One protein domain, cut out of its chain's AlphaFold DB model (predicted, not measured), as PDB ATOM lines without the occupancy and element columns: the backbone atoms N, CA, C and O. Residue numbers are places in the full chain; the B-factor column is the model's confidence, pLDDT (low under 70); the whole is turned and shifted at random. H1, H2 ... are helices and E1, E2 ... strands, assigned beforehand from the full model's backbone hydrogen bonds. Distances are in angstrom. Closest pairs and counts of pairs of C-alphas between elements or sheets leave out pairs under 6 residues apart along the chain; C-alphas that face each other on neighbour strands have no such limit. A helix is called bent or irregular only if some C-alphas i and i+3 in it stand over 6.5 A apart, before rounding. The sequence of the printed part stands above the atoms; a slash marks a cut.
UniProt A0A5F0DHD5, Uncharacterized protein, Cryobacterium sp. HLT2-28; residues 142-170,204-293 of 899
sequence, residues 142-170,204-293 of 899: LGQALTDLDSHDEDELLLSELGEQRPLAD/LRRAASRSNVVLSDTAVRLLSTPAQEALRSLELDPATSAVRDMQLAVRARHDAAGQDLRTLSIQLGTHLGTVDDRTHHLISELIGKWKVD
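This is residues 142 to 170 and 204 to 293 of the 899 residues of an uncharacterized protein of Cryobacterium sp. HLT2-28 (UniProt A0A5F0DHD5). One long helix, H5, runs along the longest axis, with a head of small parts about its first residues and H6 folded back beside its far part as a helical hairpin. In the head, H1 and H4 pack on H5, and a small sheet of three strands sits at the end where H5 begins, with the short helices H2 and H3 at its rim. The printed part has 119 residues with six named helices and three named strands, in the order H1 E1 E2 H2 E3 H3 H4 H5 H6; the sheet runs E2 E1 E3, all antiparallel, and the class is mostly helix. The whole is loose, with a radius of gyration of the C-alphas of 19.6 A and spans of 63 by 24 by 20 A.

Find C-alpha 142 at (197.553, 100.978, 223.989); from there H1 runs to residue 151, 14.2 A. Next come E1, residues 157 to 161, 13.1 A, and E2, residues 164 to 167, 10.4 A. After the cut look for H2, residues 204 to 208, then E3, residues 213 to 215, H3, residues 217 to 222, and H4, residues 225 to 233, 12.2 A. H5 begins with C-alpha 243 at (189.071, 97.620, 212.887) and runs 40.8 A to residue 270. H6, residues 277 to 290, covers 19.8 A to C-alpha 290 at (212.532, 104.699, 228.743); it is irregular, with C-alphas 286 and 289 9.0 A apart.

Start at H5, the hub, which touches three helices. Its residues 243 to 254 touch H1 at a shallow tilt of 28 degrees, opposite ways; the closest C-alphas, of Leu 142 and His 254, are 5.5 A apart. H4 and H5 only just touch, with 3 pairs of C-alphas within 8 A, the closest those of Leu 231 and Val 250 at 7.4 A; they are about perpendicular at 89 degrees. H1 touches H4, closest at the C-alphas of Ala 145 and Ala 227, 4.1 A. H5 and H6 form a helical hairpin at a shallow tilt of 30 degrees, closest at the C-alphas of Arg 262 and Trp 290, 6.3 A. H5 only grazes the sheet, with residues 243 to 246; H2 and H3 also only graze it. In the hairpin of E1 and E2, N 159 and O 166 are 2.8 A apart, within hydrogen-bond range; between E1 and E3, antiparallel, N 214 and O 158 are 2.8 A apart, also within range. H1 and H3 are near each other, while H4 and H6 are apart. Every O i to N i+4 pair is within hydrogen-bond range in H1, H2 and H4; the counts are 1 of 2 in H3, 23 of 24 in H5 and 8 of 10 in H6.

The two C-alphas farthest apart, of Asp 170 and Thr 274, stand 63.7 A from each other. Residues 171 to 203 are not printed, and C-alphas 170 and 204 are 11.7 A apart across this cut. Of the links that are printed whole, none is long. The mean pLDDT of the printed part is 76.6, and 36 residues are under 70, among them 204 to 209, 269 to 277 and 282 to 293.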
ATOM      1  N   LEU A 142     197.648 100.822 225.446       88.69
ATOM      2  CA  LEU A 142     197.553 100.978 223.989       88.69
ATOM      3  C   LEU A 142     198.300  99.859 223.241       88.69
ATOM      4  O   LEU A 142     197.804  99.354 222.237       88.69
ATOM      5  N   GLY A 143     199.456  99.416 223.750       79.38
ATOM      6  CA  GLY A 143     200.199  98.284 223.184       79.38
ATOM      7  C   GLY A 143     199.448  96.953 223.310       79.38
ATOM      8  O   GLY A 143     199.407  96.169 222.358       79.38
ATOM      9  N   GLN A 144     198.787  96.723 224.451       81.44
ATOM     10  CA  GLN A 144     197.890  95.578 224.618       81.44
ATOM     11  C   GLN A 144     196.674  95.680 223.684       81.44
ATOM     12  O   GLN A 144     196.333  94.701 223.033       81.44
ATOM     13  N   ALA A 145     196.078  96.866 223.536       84.75
ATOM     14  CA  ALA A 145     194.946  97.091 222.638       84.75
ATOM     15  C   ALA A 145     195.273  96.771 221.167       84.75
ATOM     16  O   ALA A 145     194.454  96.160 220.486       84.75
ATOM     17  N   LEU A 146     196.472  97.126 220.685       81.62
ATOM     18  CA  LEU A 146     196.940  96.713 219.352       81.62
ATOM     19  C   LEU A 146     197.062  95.190 219.243       81.62
ATOM     20  O   LEU A 146     196.615  94.614 218.258       81.62
ATOM     21  N   THR A 147     197.626  94.546 220.266       75.62
ATOM     22  CA  THR A 147     197.804  93.086 220.298       75.62
ATOM     23  C   THR A 147     196.455  92.361 220.255       75.62
ATOM     24  O   THR A 147     196.292  91.427 219.474       75.62
ATOM     25  N   ASP A 148     195.471  92.825 221.028       80.31
ATOM     26  CA  ASP A 148     194.115  92.268 221.048       80.31
ATOM     27  C   ASP A 148     193.415  92.461 219.684       80.31
ATOM     28  O   ASP A 148     192.904  91.498 219.114       80.31
ATOM     29  N   LEU A 149     193.462  93.670 219.101       81.00
ATOM     30  CA  LEU A 149     192.882  93.977 217.777       81.00
ATOM     31  C   LEU A 149     193.510  93.167 216.625       81.00
ATOM     32  O   LEU A 149     192.841  92.872 215.625       81.00
ATOM     33  N   ASP A 150     194.786  92.809 216.750       75.62
ATOM     34  CA  ASP A 150     195.498  91.963 215.790       75.62
ATOM     35  C   ASP A 150     195.200  90.463 216.002       75.62
ATOM     36  O   ASP A 150     195.375  89.679 215.070       75.62
ATOM     37  N   SER A 151     194.702  90.063 217.182       75.31
ATOM     38  CA  SER A 151     194.491  88.656 217.569       75.31
ATOM     39  C   SER A 151     193.159  88.022 217.137       75.31
ATOM     40  O   SER A 151     193.049  86.799 217.163       75.31
ATOM     41  N   HIS A 152     192.161  88.817 216.732       75.00
ATOM     42  CA  HIS A 152     190.831  88.308 216.365       75.00
ATOM     43  C   HIS A 152     190.800  87.594 215.000       75.00
ATOM     44  O   HIS A 152     191.192  88.162 213.971       75.00
ATOM     45  N   ASP A 153     190.247  86.378 214.997       69.38
ATOM     46  CA  ASP A 153     190.020  85.539 213.814       69.38
ATOM     47  C   ASP A 153     188.810  86.004 212.973       69.38
ATOM     48  O   ASP A 153     187.911  86.695 213.448       69.38
ATOM     49  N   GLU A 154     188.744  85.594 211.699       65.62
ATOM     50  CA  GLU A 154     187.712  86.064 210.751       65.62
ATOM     51  C   GLU A 154     186.271  85.657 211.118       65.62
ATOM     52  O   GLU A 154     185.330  86.353 210.733       65.62
ATOM     53  N   ASP A 155     186.080  84.579 211.888       70.19
ATOM     54  CA  ASP A 155     184.766  84.183 212.423       70.19
ATOM     55  C   ASP A 155     184.284  85.118 213.559       70.19
ATOM     56  O   ASP A 155     183.089  85.174 213.853       70.19
ATOM     57  N   GLU A 156     185.189  85.890 214.171       76.94
ATOM     58  CA  GLU A 156     184.887  86.869 215.223       76.94
ATOM     59  C   GLU A 156     184.679  88.297 214.677       76.94
ATOM     60  O   GLU A 156     184.342  89.219 215.428       76.94
ATOM     61  N   LEU A 157     184.838  88.491 213.366       83.06
ATOM     62  CA  LEU A 157     184.720  89.779 212.685       83.06
ATOM     63  C   LEU A 157     183.415  89.871 211.883       83.06
ATOM     64  O   LEU A 157     182.950  88.898 211.285       83.06
ATOM     65  N   LEU A 158     182.828  91.067 211.823       82.44
ATOM     66  CA  LEU A 158     181.645  91.358 211.012       82.44
ATOM     67  C   LEU A 158     182.008  92.303 209.867       82.44
ATOM     68  O   LEU A 158     182.651  93.330 210.066       82.44
ATOM     69  N   LEU A 159     181.539  91.995 208.664       82.81
ATOM     70  CA  LEU A 159     181.476  92.953 207.570       82.81
ATOM     71  C   LEU A 159     180.303  93.912 207.817       82.81
ATOM     72  O   LEU A 159     179.181  93.451 208.027       82.81
ATOM     73  N   SER A 160     180.545  95.218 207.734       81.56
ATOM     74  CA  SER A 160     179.527  96.269 207.841       81.56
ATOM     75  C   SER A 160     179.430  97.042 206.524       81.56
ATOM     76  O   SER A 160     180.351  97.774 206.159       81.56
ATOM     77  N   GLU A 161     178.326  96.889 205.785       74.38
ATOM     78  CA  GLU A 161     178.067  97.642 204.549       74.38
ATOM     79  C   GLU A 161     176.623  98.147 204.489       74.38
ATOM     80  O   GLU A 161     175.682  97.402 204.740       74.38
ATOM     81  N   LEU A 162     176.437  99.421 204.118       70.19
ATOM     82  CA  LEU A 162     175.119 100.057 203.925       70.19
ATOM     83  C   LEU A 162     174.157  99.944 205.132       70.19
ATOM     84  O   LEU A 162     172.945 100.064 204.969       70.19
ATOM     85  N   GLY A 163     174.692  99.751 206.343       65.69
ATOM     86  CA  GLY A 163     173.917  99.570 207.575       65.69
ATOM     87  C   GLY A 163     173.544  98.117 207.897       65.69
ATOM     88  O   GLY A 163     172.955  97.876 208.947       65.69
ATOM     89  N   GLU A 164     173.906  97.147 207.053       73.88
ATOM     90  CA  GLU A 164     173.811  95.723 207.383       73.88
ATOM     91  C   GLU A 164     175.154  95.186 207.897       73.88
ATOM     92  O   GLU A 164     176.199  95.395 207.278       73.88
ATOM     93  N   GLN A 165     175.108  94.439 209.004       81.94
ATOM     94  CA  GLN A 165     176.238  93.666 209.520       81.94
ATOM     95  C   GLN A 165     176.040  92.173 209.233       81.94
ATOM     96  O   GLN A 165     174.945  91.637 209.418       81.94
ATOM     97  N   ARG A 166     177.096  91.488 208.783       81.81
ATOM     98  CA  ARG A 166     177.106  90.037 208.512       81.81
ATOM     99  C   ARG A 166     178.462  89.440 208.914       81.81
ATOM    100  O   ARG A 166     179.449  90.168 208.833       81.81
ATOM    101  N   PRO A 167     178.562  88.154 209.304       80.62
ATOM    102  CA  PRO A 167     179.852  87.514 209.570       80.62
ATOM    103  C   PRO A 167     180.826  87.705 208.404       80.62
ATOM    104  O   PRO A 167     180.449  87.507 207.247       80.62
ATOM    105  N   LEU A 168     182.077  88.081 208.683       74.38
ATOM    106  CA  LEU A 168     183.084  88.294 207.639       74.38
ATOM    107  C   LEU A 168     183.319  87.003 206.833       74.38
ATOM    108  O   LEU A 168     183.384  87.045 205.603       74.38
ATOM    109  N   ALA A 169     183.295  85.848 207.505       66.75
ATOM    110  CA  ALA A 169     183.298  84.523 206.885       66.75
ATOM    111  C   ALA A 169     182.196  84.326 205.815       66.75
ATOM    112  O   ALA A 169     182.414  83.644 204.808       66.75
ATOM    113  N   ASP A 170     181.022  84.952 205.956       66.31
ATOM    114  CA  ASP A 170     179.923  84.801 204.993       66.31
ATOM    115  C   ASP A 170     180.147  85.595 203.695       66.31
ATOM    116  O   ASP A 170     179.624  85.203 202.645       66.31
ATOM    117  N   LEU A 204     185.314  93.372 198.866       60.88
ATOM    118  CA  LEU A 204     186.471  92.510 199.136       60.88
ATOM    119  C   LEU A 204     187.765  93.299 199.368       60.88
ATOM    120  O   LEU A 204     188.559  92.919 200.222       60.88
ATOM    121  N   ARG A 205     187.996  94.397 198.631       64.12
ATOM    122  CA  ARG A 205     189.201  95.227 198.822       64.12
ATOM    123  C   ARG A 205     189.124  96.041 200.110       64.12
ATOM    124  O   ARG A 205     190.126  96.148 200.810       64.12
ATOM    125  N   ARG A 206     187.940  96.565 200.441       66.31
ATOM    126  CA  ARG A 206     187.698  97.229 201.729       66.31
ATOM    127  C   ARG A 206     187.893  96.252 202.892       66.31
ATOM    128  O   ARG A 206     188.652  96.576 203.805       66.31
ATOM    129  N   ALA A 207     187.352  95.036 202.772       69.06
ATOM    130  CA  ALA A 207     187.451  93.985 203.786       69.06
ATOM    131  C   ALA A 207     188.895  93.519 204.002       69.06
ATOM    132  O   ALA A 207     189.367  93.488 205.136       69.06
ATOM    133  N   ALA A 208     189.642  93.283 202.917       64.81
ATOM    134  CA  ALA A 208     191.073  92.981 202.971       64.81
ATOM    135  C   ALA A 208     191.905  94.113 203.609       64.81
ATOM    136  O   ALA A 208     192.947  93.852 204.200       64.81
ATOM    137  N   SER A 209     191.441  95.365 203.527       66.06
ATOM    138  CA  SER A 209     192.049  96.510 204.221       66.06
ATOM    139  C   SER A 209     191.450  96.803 205.607       66.06
ATOM    140  O   SER A 209     191.757  97.847 206.176       66.06
ATOM    141  N   ARG A 210     190.566  95.932 206.127       73.31
ATOM    142  CA  ARG A 210     189.786  96.088 207.376       73.31
ATOM    143  C   ARG A 210     188.977  97.403 207.492       73.31
ATOM    144  O   ARG A 210     188.597  97.793 208.591       73.31
ATOM    145  N   SER A 211     188.679  98.087 206.379       74.06
ATOM    146  CA  SER A 211     188.046  99.425 206.373       74.06
ATOM    147  C   SER A 211     186.509  99.421 206.386       74.06
ATOM    148  O   SER A 211     185.886 100.474 206.388       74.06
ATOM    149  N   ASN A 212     185.889  98.246 206.303       80.81
ATOM    150  CA  ASN A 212     184.445  98.003 206.442       80.81
ATOM    151  C   ASN A 212     184.202  96.750 207.308       80.81
ATOM    152  O   ASN A 212     183.225  96.026 207.123       80.81
ATOM    153  N   VAL A 213     185.142  96.468 208.214       82.75
ATOM    154  CA  VAL A 213     185.137  95.312 209.115       82.75
ATOM    155  C   VAL A 213     185.091  95.842 210.538       82.75
ATOM    156  O   VAL A 213     185.919  96.677 210.886       82.75
ATOM    157  N   VAL A 214     184.145  95.370 211.341       88.62
ATOM    158  CA  VAL A 214     183.950  95.729 212.754       88.62
ATOM    159  C   VAL A 214     184.064  94.471 213.623       88.62
ATOM    160  O   VAL A 214     184.017  93.351 213.105       88.62
ATOM    161  N   LEU A 215     184.227  94.625 214.937       86.62
ATOM    162  CA  LEU A 215     184.255  93.481 215.851       86.62
ATOM    163  C   LEU A 215     182.835  92.931 216.058       86.62
ATOM    164  O   LEU A 215     181.878  93.696 216.184       86.62
ATOM    165  N   SER A 216     182.681  91.605 216.108       85.75
ATOM    166  CA  SER A 216     181.415  91.002 216.542       85.75
ATOM    167  C   SER A 216     181.158  91.250 218.028       85.75
ATOM    168  O   SER A 216     182.087  91.416 218.814       85.75
ATOM    169  N   ASP A 217     179.897  91.177 218.449       83.75
ATOM    170  CA  ASP A 217     179.521  91.213 219.869       83.75
ATOM    171  C   ASP A 217     180.231  90.124 220.711       83.75
ATOM    172  O   ASP A 217     180.459  90.315 221.903       83.75
ATOM    173  N   THR A 218     180.672  89.017 220.100       81.00
ATOM    174  CA  THR A 218     181.547  88.026 220.749       81.00
ATOM    175  C   THR A 218     182.979  88.552 220.906       81.00
ATOM    176  O   THR A 218     183.512  88.517 222.013       81.00
ATOM    177  N   ALA A 219     183.579  89.107 219.847       81.31
ATOM    178  CA  ALA A 219     184.919  89.706 219.882       81.31
ATOM    179  C   ALA A 219     185.020  90.866 220.886       81.31
ATOM    180  O   ALA A 219     185.965  90.933 221.667       81.31
ATOM    181  N   VAL A 220     184.007  91.740 220.938       85.81
ATOM    182  CA  VAL A 220     183.947  92.861 221.893       85.81
ATOM    183  C   VAL A 220     184.009  92.375 223.349       85.81
ATOM    184  O   VAL A 220     184.613  93.038 224.193       85.81
ATOM    185  N   ARG A 221     183.439  91.197 223.653       83.62
ATOM    186  CA  ARG A 221     183.523  90.557 224.982       83.62
ATOM    187  C   ARG A 221     184.875  89.885 225.252       83.62
ATOM    188  O   ARG A 221     185.180  89.648 226.417       83.62
ATOM    189  N   LEU A 222     185.637  89.552 224.209       84.00
ATOM    190  CA  LEU A 222     186.960  88.921 224.296       84.00
ATOM    191  C   LEU A 222     188.105  89.940 224.411       84.00
ATOM    192  O   LEU A 222     189.158  89.586 224.938       84.00
ATOM    193  N   LEU A 223     187.895  91.195 223.990       83.75
ATOM    194  CA  LEU A 223     188.820  92.305 224.255       83.75
ATOM    195  C   LEU A 223     189.160  92.394 225.748       83.75
ATOM    196  O   LEU A 223     188.263  92.431 226.596       83.75
ATOM    197  N   SER A 224     190.448  92.513 226.074       87.69
ATOM    198  CA  SER A 224     190.885  92.699 227.457       87.69
ATOM    199  C   SER A 224     190.404  94.038 228.034       87.69
ATOM    200  O   SER A 224     190.155  95.005 227.307       87.69
ATOM    201  N   THR A 225     190.311  94.142 229.364       89.06
ATOM    202  CA  THR A 225     189.958  95.404 230.039       89.06
ATOM    203  C   THR A 225     190.860  96.579 229.610       89.06
ATOM    204  O   THR A 225     190.310  97.631 229.281       89.06
ATOM    205  N   PRO A 226     192.203  96.423 229.499       82.62
ATOM    206  CA  PRO A 226     193.084  97.415 228.874       82.62
ATOM    207  C   PRO A 226     192.656  97.871 227.473       82.62
ATOM    208  O   PRO A 226     192.672  99.071 227.200       82.62
ATOM    209  N   ALA A 227     192.255  96.946 226.595       85.69
ATOM    210  CA  ALA A 227     191.835  97.269 225.233       85.69
ATOM    211  C   ALA A 227     190.500  98.028 225.203       85.69
ATOM    212  O   ALA A 227     190.371  99.034 224.502       85.69
ATOM    213  N   GLN A 228     189.528  97.609 226.020       88.88
ATOM    214  CA  GLN A 228     188.248  98.311 226.162       88.88
ATOM    215  C   GLN A 228     188.414  99.723 226.750       88.88
ATOM    216  O   GLN A 228     187.709 100.647 226.345       88.88
ATOM    217  N   GLU A 229     189.338  99.914 227.698       87.31
ATOM    218  CA  GLU A 229     189.682 101.236 228.237       87.31
ATOM    219  C   GLU A 229     190.379 102.122 227.201       87.31
ATOM    220  O   GLU A 229     190.006 103.286 227.057       87.31
ATOM    221  N   ALA A 230     191.342 101.574 226.454       87.69
ATOM    222  CA  ALA A 230     192.065 102.291 225.410       87.69
ATOM    223  C   ALA A 230     191.122 102.811 224.312       87.69
ATOM    224  O   ALA A 230     191.143 104.000 223.998       87.69
ATOM    225  N   LEU A 231     190.240 101.956 223.785       89.25
ATOM    226  CA  LEU A 231     189.261 102.349 222.767       89.25
ATOM    227  C   LEU A 231     188.277 103.401 223.299       89.25
ATOM    228  O   LEU A 231     188.058 104.419 222.645       89.25
ATOM    229  N   ARG A 232     187.785 103.235 224.536       90.31
ATOM    230  CA  ARG A 232     186.927 104.231 225.199       90.31
ATOM    231  C   ARG A 232     187.625 105.585 225.373       90.31
ATOM    232  O   ARG A 232     186.981 106.612 225.202       90.31
ATOM    233  N   SER A 233     188.921 105.596 225.695       86.75
ATOM    234  CA  SER A 233     189.711 106.830 225.852       86.75
ATOM    235  C   SER A 233     189.959 107.581 224.537       86.75
ATOM    236  O   SER A 233     190.243 108.773 224.561       86.75
ATOM    237  N   LEU A 234     189.814 106.890 223.403       89.00
ATOM    238  CA  LEU A 234     189.902 107.442 222.050       89.00
ATOM    239  C   LEU A 234     188.521 107.730 221.433       89.00
ATOM    240  O   LEU A 234     188.445 108.031 220.246       89.00
ATOM    241  N   GLU A 235     187.443 107.615 222.217       90.81
ATOM    242  CA  GLU A 235     186.045 107.764 221.775       90.81
ATOM    243  C   GLU A 235     185.630 106.780 220.655       90.81
ATOM    244  O   GLU A 235     184.699 107.030 219.891       90.81
ATOM    245  N   LEU A 236     186.296 105.620 220.580       89.19
ATOM    246  CA  LEU A 236     186.038 104.568 219.596       89.19
ATOM    247  C   LEU A 236     185.104 103.496 220.170       89.19
ATOM    248  O   LEU A 236     185.436 102.820 221.145       89.19
ATOM    249  N   ASP A 237     183.951 103.298 219.532       88.38
ATOM    250  CA  ASP A 237     183.052 102.178 219.828       88.38
ATOM    251  C   ASP A 237     183.499 100.921 219.055       88.38
ATOM    252  O   ASP A 237     183.431 100.924 217.821       88.38
ATOM    253  N   PRO A 238     183.924  99.834 219.729       85.38
ATOM    254  CA  PRO A 238     184.419  98.629 219.067       85.38
ATOM    255  C   PRO A 238     183.371  97.880 218.225       85.38
ATOM    256  O   PRO A 238     183.754  97.126 217.330       85.38
ATOM    257  N   ALA A 239     182.070  98.078 218.477       82.50
ATOM    258  CA  ALA A 239     180.993  97.403 217.744       82.50
ATOM    259  C   ALA A 239     180.604  98.102 216.424       82.50
ATOM    260  O   ALA A 239     179.935  97.505 215.573       82.50
ATOM    261  N   THR A 240     180.997  99.369 216.246       83.81
ATOM    262  CA  THR A 240     180.620 100.192 215.080       83.81
ATOM    263  C   THR A 240     181.808 100.810 214.342       83.81
ATOM    264  O   THR A 240     181.704 101.052 213.137       83.81
ATOM    265  N   SER A 241     182.946 101.014 215.011       87.25
ATOM    266  CA  SER A 241     184.183 101.521 214.405       87.25
ATOM    267  C   SER A 241     184.870 100.438 213.573       87.25
ATOM    268  O   SER A 241     184.931  99.274 213.976       87.25
ATOM    269  N   ALA A 242     185.437 100.808 212.423       87.00
ATOM    270  CA  ALA A 242     186.191  99.859 211.610       87.00
ATOM    271  C   ALA A 242     187.501  99.454 212.308       87.00
ATOM    272  O   ALA A 242     188.216 100.299 212.849       87.00
ATOM    273  N   VAL A 243     187.860  98.167 212.249       83.38
ATOM    274  CA  VAL A 243     189.071  97.620 212.887       83.38
ATOM    275  C   VAL A 243     190.331  98.326 212.386       83.38
ATOM    276  O   VAL A 243     191.208  98.627 213.190       83.38
ATOM    277  N   ARG A 244     190.394  98.684 211.096       80.88
ATOM    278  CA  ARG A 244     191.487  99.498 210.537       80.88
ATOM    279  C   ARG A 244     191.623 100.853 211.234       80.88
ATOM    280  O   ARG A 244     192.736 101.269 211.545       80.88
ATOM    281  N   ASP A 245     190.512 101.548 211.442       81.50
ATOM    282  CA  ASP A 245     190.518 102.908 211.982       81.50
ATOM    283  C   ASP A 245     190.859 102.877 213.476       81.50
ATOM    284  O   ASP A 245     191.655 103.692 213.940       81.50
ATOM    285  N   MET A 246     190.383 101.851 214.194       87.94
ATOM    286  CA  MET A 246     190.826 101.550 215.556       87.94
ATOM    287  C   MET A 246     192.331 101.260 215.619       87.94
ATOM    288  O   MET A 246     193.036 101.897 216.396       87.94
ATOM    289  N   GLN A 247     192.856 100.368 214.770       83.06
ATOM    290  CA  GLN A 247     194.292 100.065 214.704       83.06
ATOM    291  C   GLN A 247     195.131 101.324 214.412       83.06
ATOM    292  O   GLN A 247     196.148 101.545 215.065       83.06
ATOM    293  N   LEU A 248     194.708 102.173 213.467       76.12
ATOM    294  CA  LEU A 248     195.413 103.414 213.120       76.12
ATOM    295  C   LEU A 248     195.392 104.440 214.263       76.12
ATOM    296  O   LEU A 248     196.439 104.991 214.597       76.12
ATOM    297  N   ALA A 249     194.231 104.677 214.880       83.75
ATOM    298  CA  ALA A 249     194.082 105.637 215.972       83.75
ATOM    299  C   ALA A 249     194.827 105.192 217.242       83.75
ATOM    300  O   ALA A 249     195.591 105.971 217.815       83.75
ATOM    301  N   VAL A 250     194.678 103.921 217.638       85.50
ATOM    302  CA  VAL A 250     195.402 103.336 218.776       85.50
ATOM    303  C   VAL A 250     196.910 103.399 218.530       85.50
ATOM    304  O   VAL A 250     197.650 103.767 219.441       85.50
ATOM    305  N   ARG A 251     197.388 103.118 217.307       81.50
ATOM    306  CA  ARG A 251     198.826 103.171 216.999       81.50
ATOM    307  C   ARG A 251     199.381 104.592 216.982       81.50
ATOM    308  O   ARG A 251     200.440 104.828 217.553       81.50
ATOM    309  N   ALA A 252     198.642 105.552 216.428       76.38
ATOM    310  CA  ALA A 252     199.022 106.961 216.479       76.38
ATOM    311  C   ALA A 252     199.119 107.479 217.928       76.38
ATOM    312  O   ALA A 252     200.089 108.160 218.270       76.38
ATOM    313  N   ARG A 253     198.166 107.123 218.808       89.25
ATOM    314  CA  ARG A 253     198.238 107.510 220.228       89.25
ATOM    315  C   ARG A 253     199.326 106.751 220.989       89.25
ATOM    316  O   ARG A 253     199.992 107.365 221.815       89.25
ATOM    317  N   HIS A 254     199.550 105.469 220.695       84.75
ATOM    318  CA  HIS A 254     200.648 104.675 221.261       84.75
ATOM    319  C   HIS A 254     202.004 105.340 220.997       84.75
ATOM    320  O   HIS A 254     202.781 105.575 221.923       84.75
ATOM    321  N   ASP A 255     202.250 105.723 219.744       70.88
ATOM    322  CA  ASP A 255     203.504 106.354 219.342       70.88
ATOM    323  C   ASP A 255     203.654 107.762 219.954       70.88
ATOM    324  O   ASP A 255     204.754 108.128 220.375       70.88
ATOM    325  N   ALA A 256     202.557 108.519 220.098       76.62
ATOM    326  CA  ALA A 256     202.538 109.805 220.804       76.62
ATOM    327  C   ALA A 256     202.823 109.662 222.313       76.62
ATOM    328  O   ALA A 256     203.704 110.344 222.832       76.62
ATOM    329  N   ALA A 257     202.175 108.720 223.007       80.69
ATOM    330  CA  ALA A 257     202.468 108.410 224.411       80.69
ATOM    331  C   ALA A 257     203.936 107.966 224.598       80.69
ATOM    332  O   ALA A 257     204.570 108.263 225.611       80.69
ATOM    333  N   GLY A 258     204.518 107.318 223.584       72.69
ATOM    334  CA  GLY A 258     205.938 106.965 223.535       72.69
ATOM    335  C   GLY A 258     206.879 108.161 223.350       72.69
ATOM    336  O   GLY A 258     208.054 108.058 223.702       72.69
ATOM    337  N   GLN A 259     206.401 109.292 222.820       71.88
ATOM    338  CA  GLN A 259     207.134 110.567 222.772       71.88
ATOM    339  C   GLN A 259     206.959 111.365 224.073       71.88
ATOM    340  O   GLN A 259     207.940 111.917 224.582       71.88
ATOM    341  N   ASP A 260     205.753 111.359 224.651       78.19
ATOM    342  CA  ASP A 260     205.459 111.949 225.963       78.19
ATOM    343  C   ASP A 260     206.379 111.338 227.040       78.19
ATOM    344  O   ASP A 260     207.045 112.061 227.783       78.19
ATOM    345  N   LEU A 261     206.522 110.006 227.046       77.44
ATOM    346  CA  LEU A 261     207.421 109.270 227.944       77.44
ATOM    347  C   LEU A 261     208.893 109.668 227.817       77.44
ATOM    348  O   LEU A 261     209.555 109.861 228.834       77.44
ATOM    349  N   ARG A 262     209.408 109.820 226.591       69.06
ATOM    350  CA  ARG A 262     210.793 110.278 226.360       69.06
ATOM    351  C   ARG A 262     210.991 111.707 226.861       69.06
ATOM    352  O   ARG A 262     211.996 112.013 227.489       69.06
ATOM    353  N   THR A 263     210.023 112.584 226.609       74.25
ATOM    354  CA  THR A 263     210.086 113.988 227.040       74.25
ATOM    355  C   THR A 263     210.114 114.087 228.566       74.25
ATOM    356  O   THR A 263     210.955 114.788 229.132       74.25
ATOM    357  N   LEU A 264     209.247 113.328 229.238       79.75
ATOM    358  CA  LEU A 264     209.183 113.258 230.695       79.75
ATOM    359  C   LEU A 264     210.422 112.576 231.304       79.75
ATOM    360  O   LEU A 264     210.881 113.016 232.356       79.75
ATOM    361  N   SER A 265     211.015 111.564 230.651       74.94
ATOM    362  CA  SER A 265     212.255 110.942 231.145       74.94
ATOM    363  C   SER A 265     213.457 111.883 231.082       74.94
ATOM    364  O   SER A 265     214.254 111.895 232.018       74.94
ATOM    365  N   ILE A 266     213.556 112.729 230.049       67.75
ATOM    366  CA  ILE A 266     214.594 113.768 229.948       67.75
ATOM    367  C   ILE A 266     214.403 114.826 231.044       67.75
ATOM    368  O   ILE A 266     215.366 115.188 231.719       67.75
ATOM    369  N   GLN A 267     213.166 115.288 231.267       74.56
ATOM    370  CA  GLN A 267     212.845 116.260 232.322       74.56
ATOM    371  C   GLN A 267     213.189 115.714 233.718       74.56
ATOM    372  O   GLN A 267     213.910 116.367 234.471       74.56
ATOM    373  N   LEU A 268     212.785 114.480 234.032       73.12
ATOM    374  CA  LEU A 268     213.205 113.789 235.258       73.12
ATOM    375  C   LEU A 268     214.732 113.622 235.334       73.12
ATOM    376  O   LEU A 268     215.322 113.825 236.395       73.12
ATOM    377  N   GLY A 269     215.378 113.322 234.205       65.19
ATOM    378  CA  GLY A 269     216.830 113.215 234.076       65.19
ATOM    379  C   GLY A 269     217.574 114.482 234.506       65.19
ATOM    380  O   GLY A 269     218.567 114.387 235.226       65.19
ATOM    381  N   THR A 270     217.065 115.669 234.155       67.00
ATOM    382  CA  THR A 270     217.685 116.950 234.558       67.00
ATOM    383  C   THR A 270     217.658 117.213 236.068       67.00
ATOM    384  O   THR A 270     218.479 117.984 236.560       67.00
ATOM    385  N   HIS A 271     216.792 116.527 236.823       66.62
ATOM    386  CA  HIS A 271     216.698 116.652 238.281       66.62
ATOM    387  C   HIS A 271     217.502 115.596 239.062       66.62
ATOM    388  O   HIS A 271     217.625 115.709 240.283       66.62
ATOM    389  N   LEU A 272     218.107 114.601 238.398       63.34
ATOM    390  CA  LEU A 272     218.844 113.503 239.055       63.34
ATOM    391  C   LEU A 272     220.044 113.956 239.907       63.34
ATOM    392  O   LEU A 272     220.465 113.212 240.791       63.34
ATOM    393  N   GLY A 273     220.594 115.146 239.642       54.16
ATOM    394  CA  GLY A 273     221.675 115.761 240.426       54.16
ATOM    395  C   GLY A 273     221.207 116.690 241.554       54.16
ATOM    396  O   GLY A 273     222.047 117.256 242.248       54.16
ATOM    397  N   THR A 274     219.893 116.879 241.721       60.69
ATOM    398  CA  THR A 274     219.284 117.781 242.723       60.69
ATOM    399  C   THR A 274     218.426 117.060 243.768       60.69
ATOM    400  O   THR A 274     217.873 117.716 244.644       60.69
ATOM    401  N   VAL A 275     218.298 115.735 243.671       62.97
ATOM    402  CA  VAL A 275     217.485 114.886 244.560       62.97
ATOM    403  C   VAL A 275     218.361 113.956 245.404       62.97
ATOM    404  O   VAL A 275     219.528 113.742 245.079       62.97
ATOM    405  N   ASP A 276     217.802 113.392 246.476       69.06
ATOM    406  CA  ASP A 276     218.504 112.422 247.322       69.06
ATOM    407  C   ASP A 276     218.690 111.052 246.636       69.06
ATOM    408  O   ASP A 276     217.991 110.706 245.679       69.06
ATOM    409  N   ASP A 277     219.623 110.239 247.146       62.81
ATOM    410  CA  ASP A 277     219.964 108.925 246.571       62.81
ATOM    411  C   ASP A 277     218.745 107.986 246.467       62.81
ATOM    412  O   ASP A 277     218.637 107.177 245.541       62.81
ATOM    413  N   ARG A 278     217.792 108.105 247.402       70.81
ATOM    414  CA  ARG A 278     216.565 107.304 247.416       70.81
ATOM    415  C   ARG A 278     215.630 107.694 246.275       70.81
ATOM    416  O   ARG A 278     215.123 106.814 245.577       70.81
ATOM    417  N   THR A 279     215.406 108.989 246.070       67.38
ATOM    418  CA  THR A 279     214.576 109.492 244.971       67.38
ATOM    419  C   THR A 279     215.270 109.266 243.629       67.38
ATOM    420  O   THR A 279     214.615 108.864 242.673       67.38
ATOM    421  N   HIS A 280     216.599 109.390 243.557       69.19
ATOM    422  CA  HIS A 280     217.391 109.027 242.376       69.19
ATOM    423  C   HIS A 280     217.179 107.557 241.960       69.19
ATOM    424  O   HIS A 280     216.990 107.267 240.771       69.19
ATOM    425  N   HIS A 281     217.173 106.624 242.922       70.44
ATOM    426  CA  HIS A 281     216.906 105.206 242.658       70.44
ATOM    427  C   HIS A 281     215.468 104.978 242.176       70.44
ATOM    428  O   HIS A 281     215.263 104.297 241.172       70.44
ATOM    429  N   LEU A 282     214.481 105.608 242.828       69.38
ATOM    430  CA  LEU A 282     213.070 105.539 242.428       69.38
ATOM    431  C   LEU A 282     212.839 106.077 241.010       69.38
ATOM    432  O   LEU A 282     212.184 105.412 240.213       69.38
ATOM    433  N   ILE A 283     213.412 107.236 240.663       69.12
ATOM    434  CA  ILE A 283     213.361 107.794 239.302       69.12
ATOM    435  C   ILE A 283     213.985 106.802 238.305       69.12
ATOM    436  O   ILE A 283     213.403 106.529 237.255       69.12
ATOM    437  N   SER A 284     215.145 106.225 238.636       67.38
ATOM    438  CA  SER A 284     215.854 105.293 237.748       67.38
ATOM    439  C   SER A 284     215.090 103.986 237.502       67.38
ATOM    440  O   SER A 284     215.010 103.547 236.354       67.38
ATOM    441  N   GLU A 285     214.492 103.384 238.534       69.69
ATOM    442  CA  GLU A 285     213.642 102.192 238.390       69.69
ATOM    443  C   GLU A 285     212.348 102.493 237.628       69.69
ATOM    444  O   GLU A 285     211.945 101.720 236.758       69.69
ATOM    445  N   LEU A 286     211.696 103.618 237.938       69.00
ATOM    446  CA  LEU A 286     210.377 103.942 237.403       69.00
ATOM    447  C   LEU A 286     210.427 104.310 235.913       69.00
ATOM    448  O   LEU A 286     209.507 103.947 235.173       69.00
ATOM    449  N   ILE A 287     211.512 104.959 235.472       68.44
ATOM    450  CA  ILE A 287     211.778 105.250 234.058       68.44
ATOM    451  C   ILE A 287     212.183 103.975 233.289       68.44
ATOM    452  O   ILE A 287     211.708 103.751 232.170       68.44
ATOM    453  N   GLY A 288     213.027 103.117 233.876       69.62
ATOM    454  CA  GLY A 288     213.390 101.810 233.316       69.62
ATOM    455  C   GLY A 288     213.864 101.874 231.855       69.62
ATOM    456  O   GLY A 288     214.787 102.615 231.520       69.62
ATOM    457  N   LYS A 289     213.207 101.118 230.961       58.00
ATOM    458  CA  LYS A 289     213.542 101.051 229.520       58.00
ATOM    459  C   LYS A 289     213.369 102.368 228.744       58.00
ATOM    460  O   LYS A 289     213.808 102.458 227.605       58.00
ATOM    461  N   TRP A 290     212.717 103.369 229.334       62.19
ATOM    462  CA  TRP A 290     212.532 104.699 228.743       62.19
ATOM    463  C   TRP A 290     213.623 105.690 229.159       62.19
ATOM    464  O   TRP A 290     213.491 106.889 228.903       62.19
ATOM    465  N   LYS A 291     214.676 105.222 229.844       64.81
ATOM    466  CA  LYS A 291     215.784 106.071 230.272       64.81
ATOM    467  C   LYS A 291     216.597 106.461 229.048       64.81
ATOM    468  O   LYS A 291     217.102 105.605 228.327       64.81
ATOM    469  N   VAL A 292     216.695 107.765 228.828       63.84
ATOM    470  CA  VAL A 292     217.448 108.342 227.724       63.84
ATOM    471  C   VAL A 292     218.479 109.290 228.319       63.84
ATOM    472  O   VAL A 292     218.118 110.169 229.102       63.84
ATOM    473  N   ASP A 293     219.753 109.086 227.992       64.94
ATOM    474  CA  ASP A 293     220.820 109.978 228.441       64.94
ATOM    475  C   ASP A 293     220.626 111.350 227.764       64.94
ATOM    476  O   ASP A 293     220.373 111.397 226.553       64.94
TER     477      ASP A 293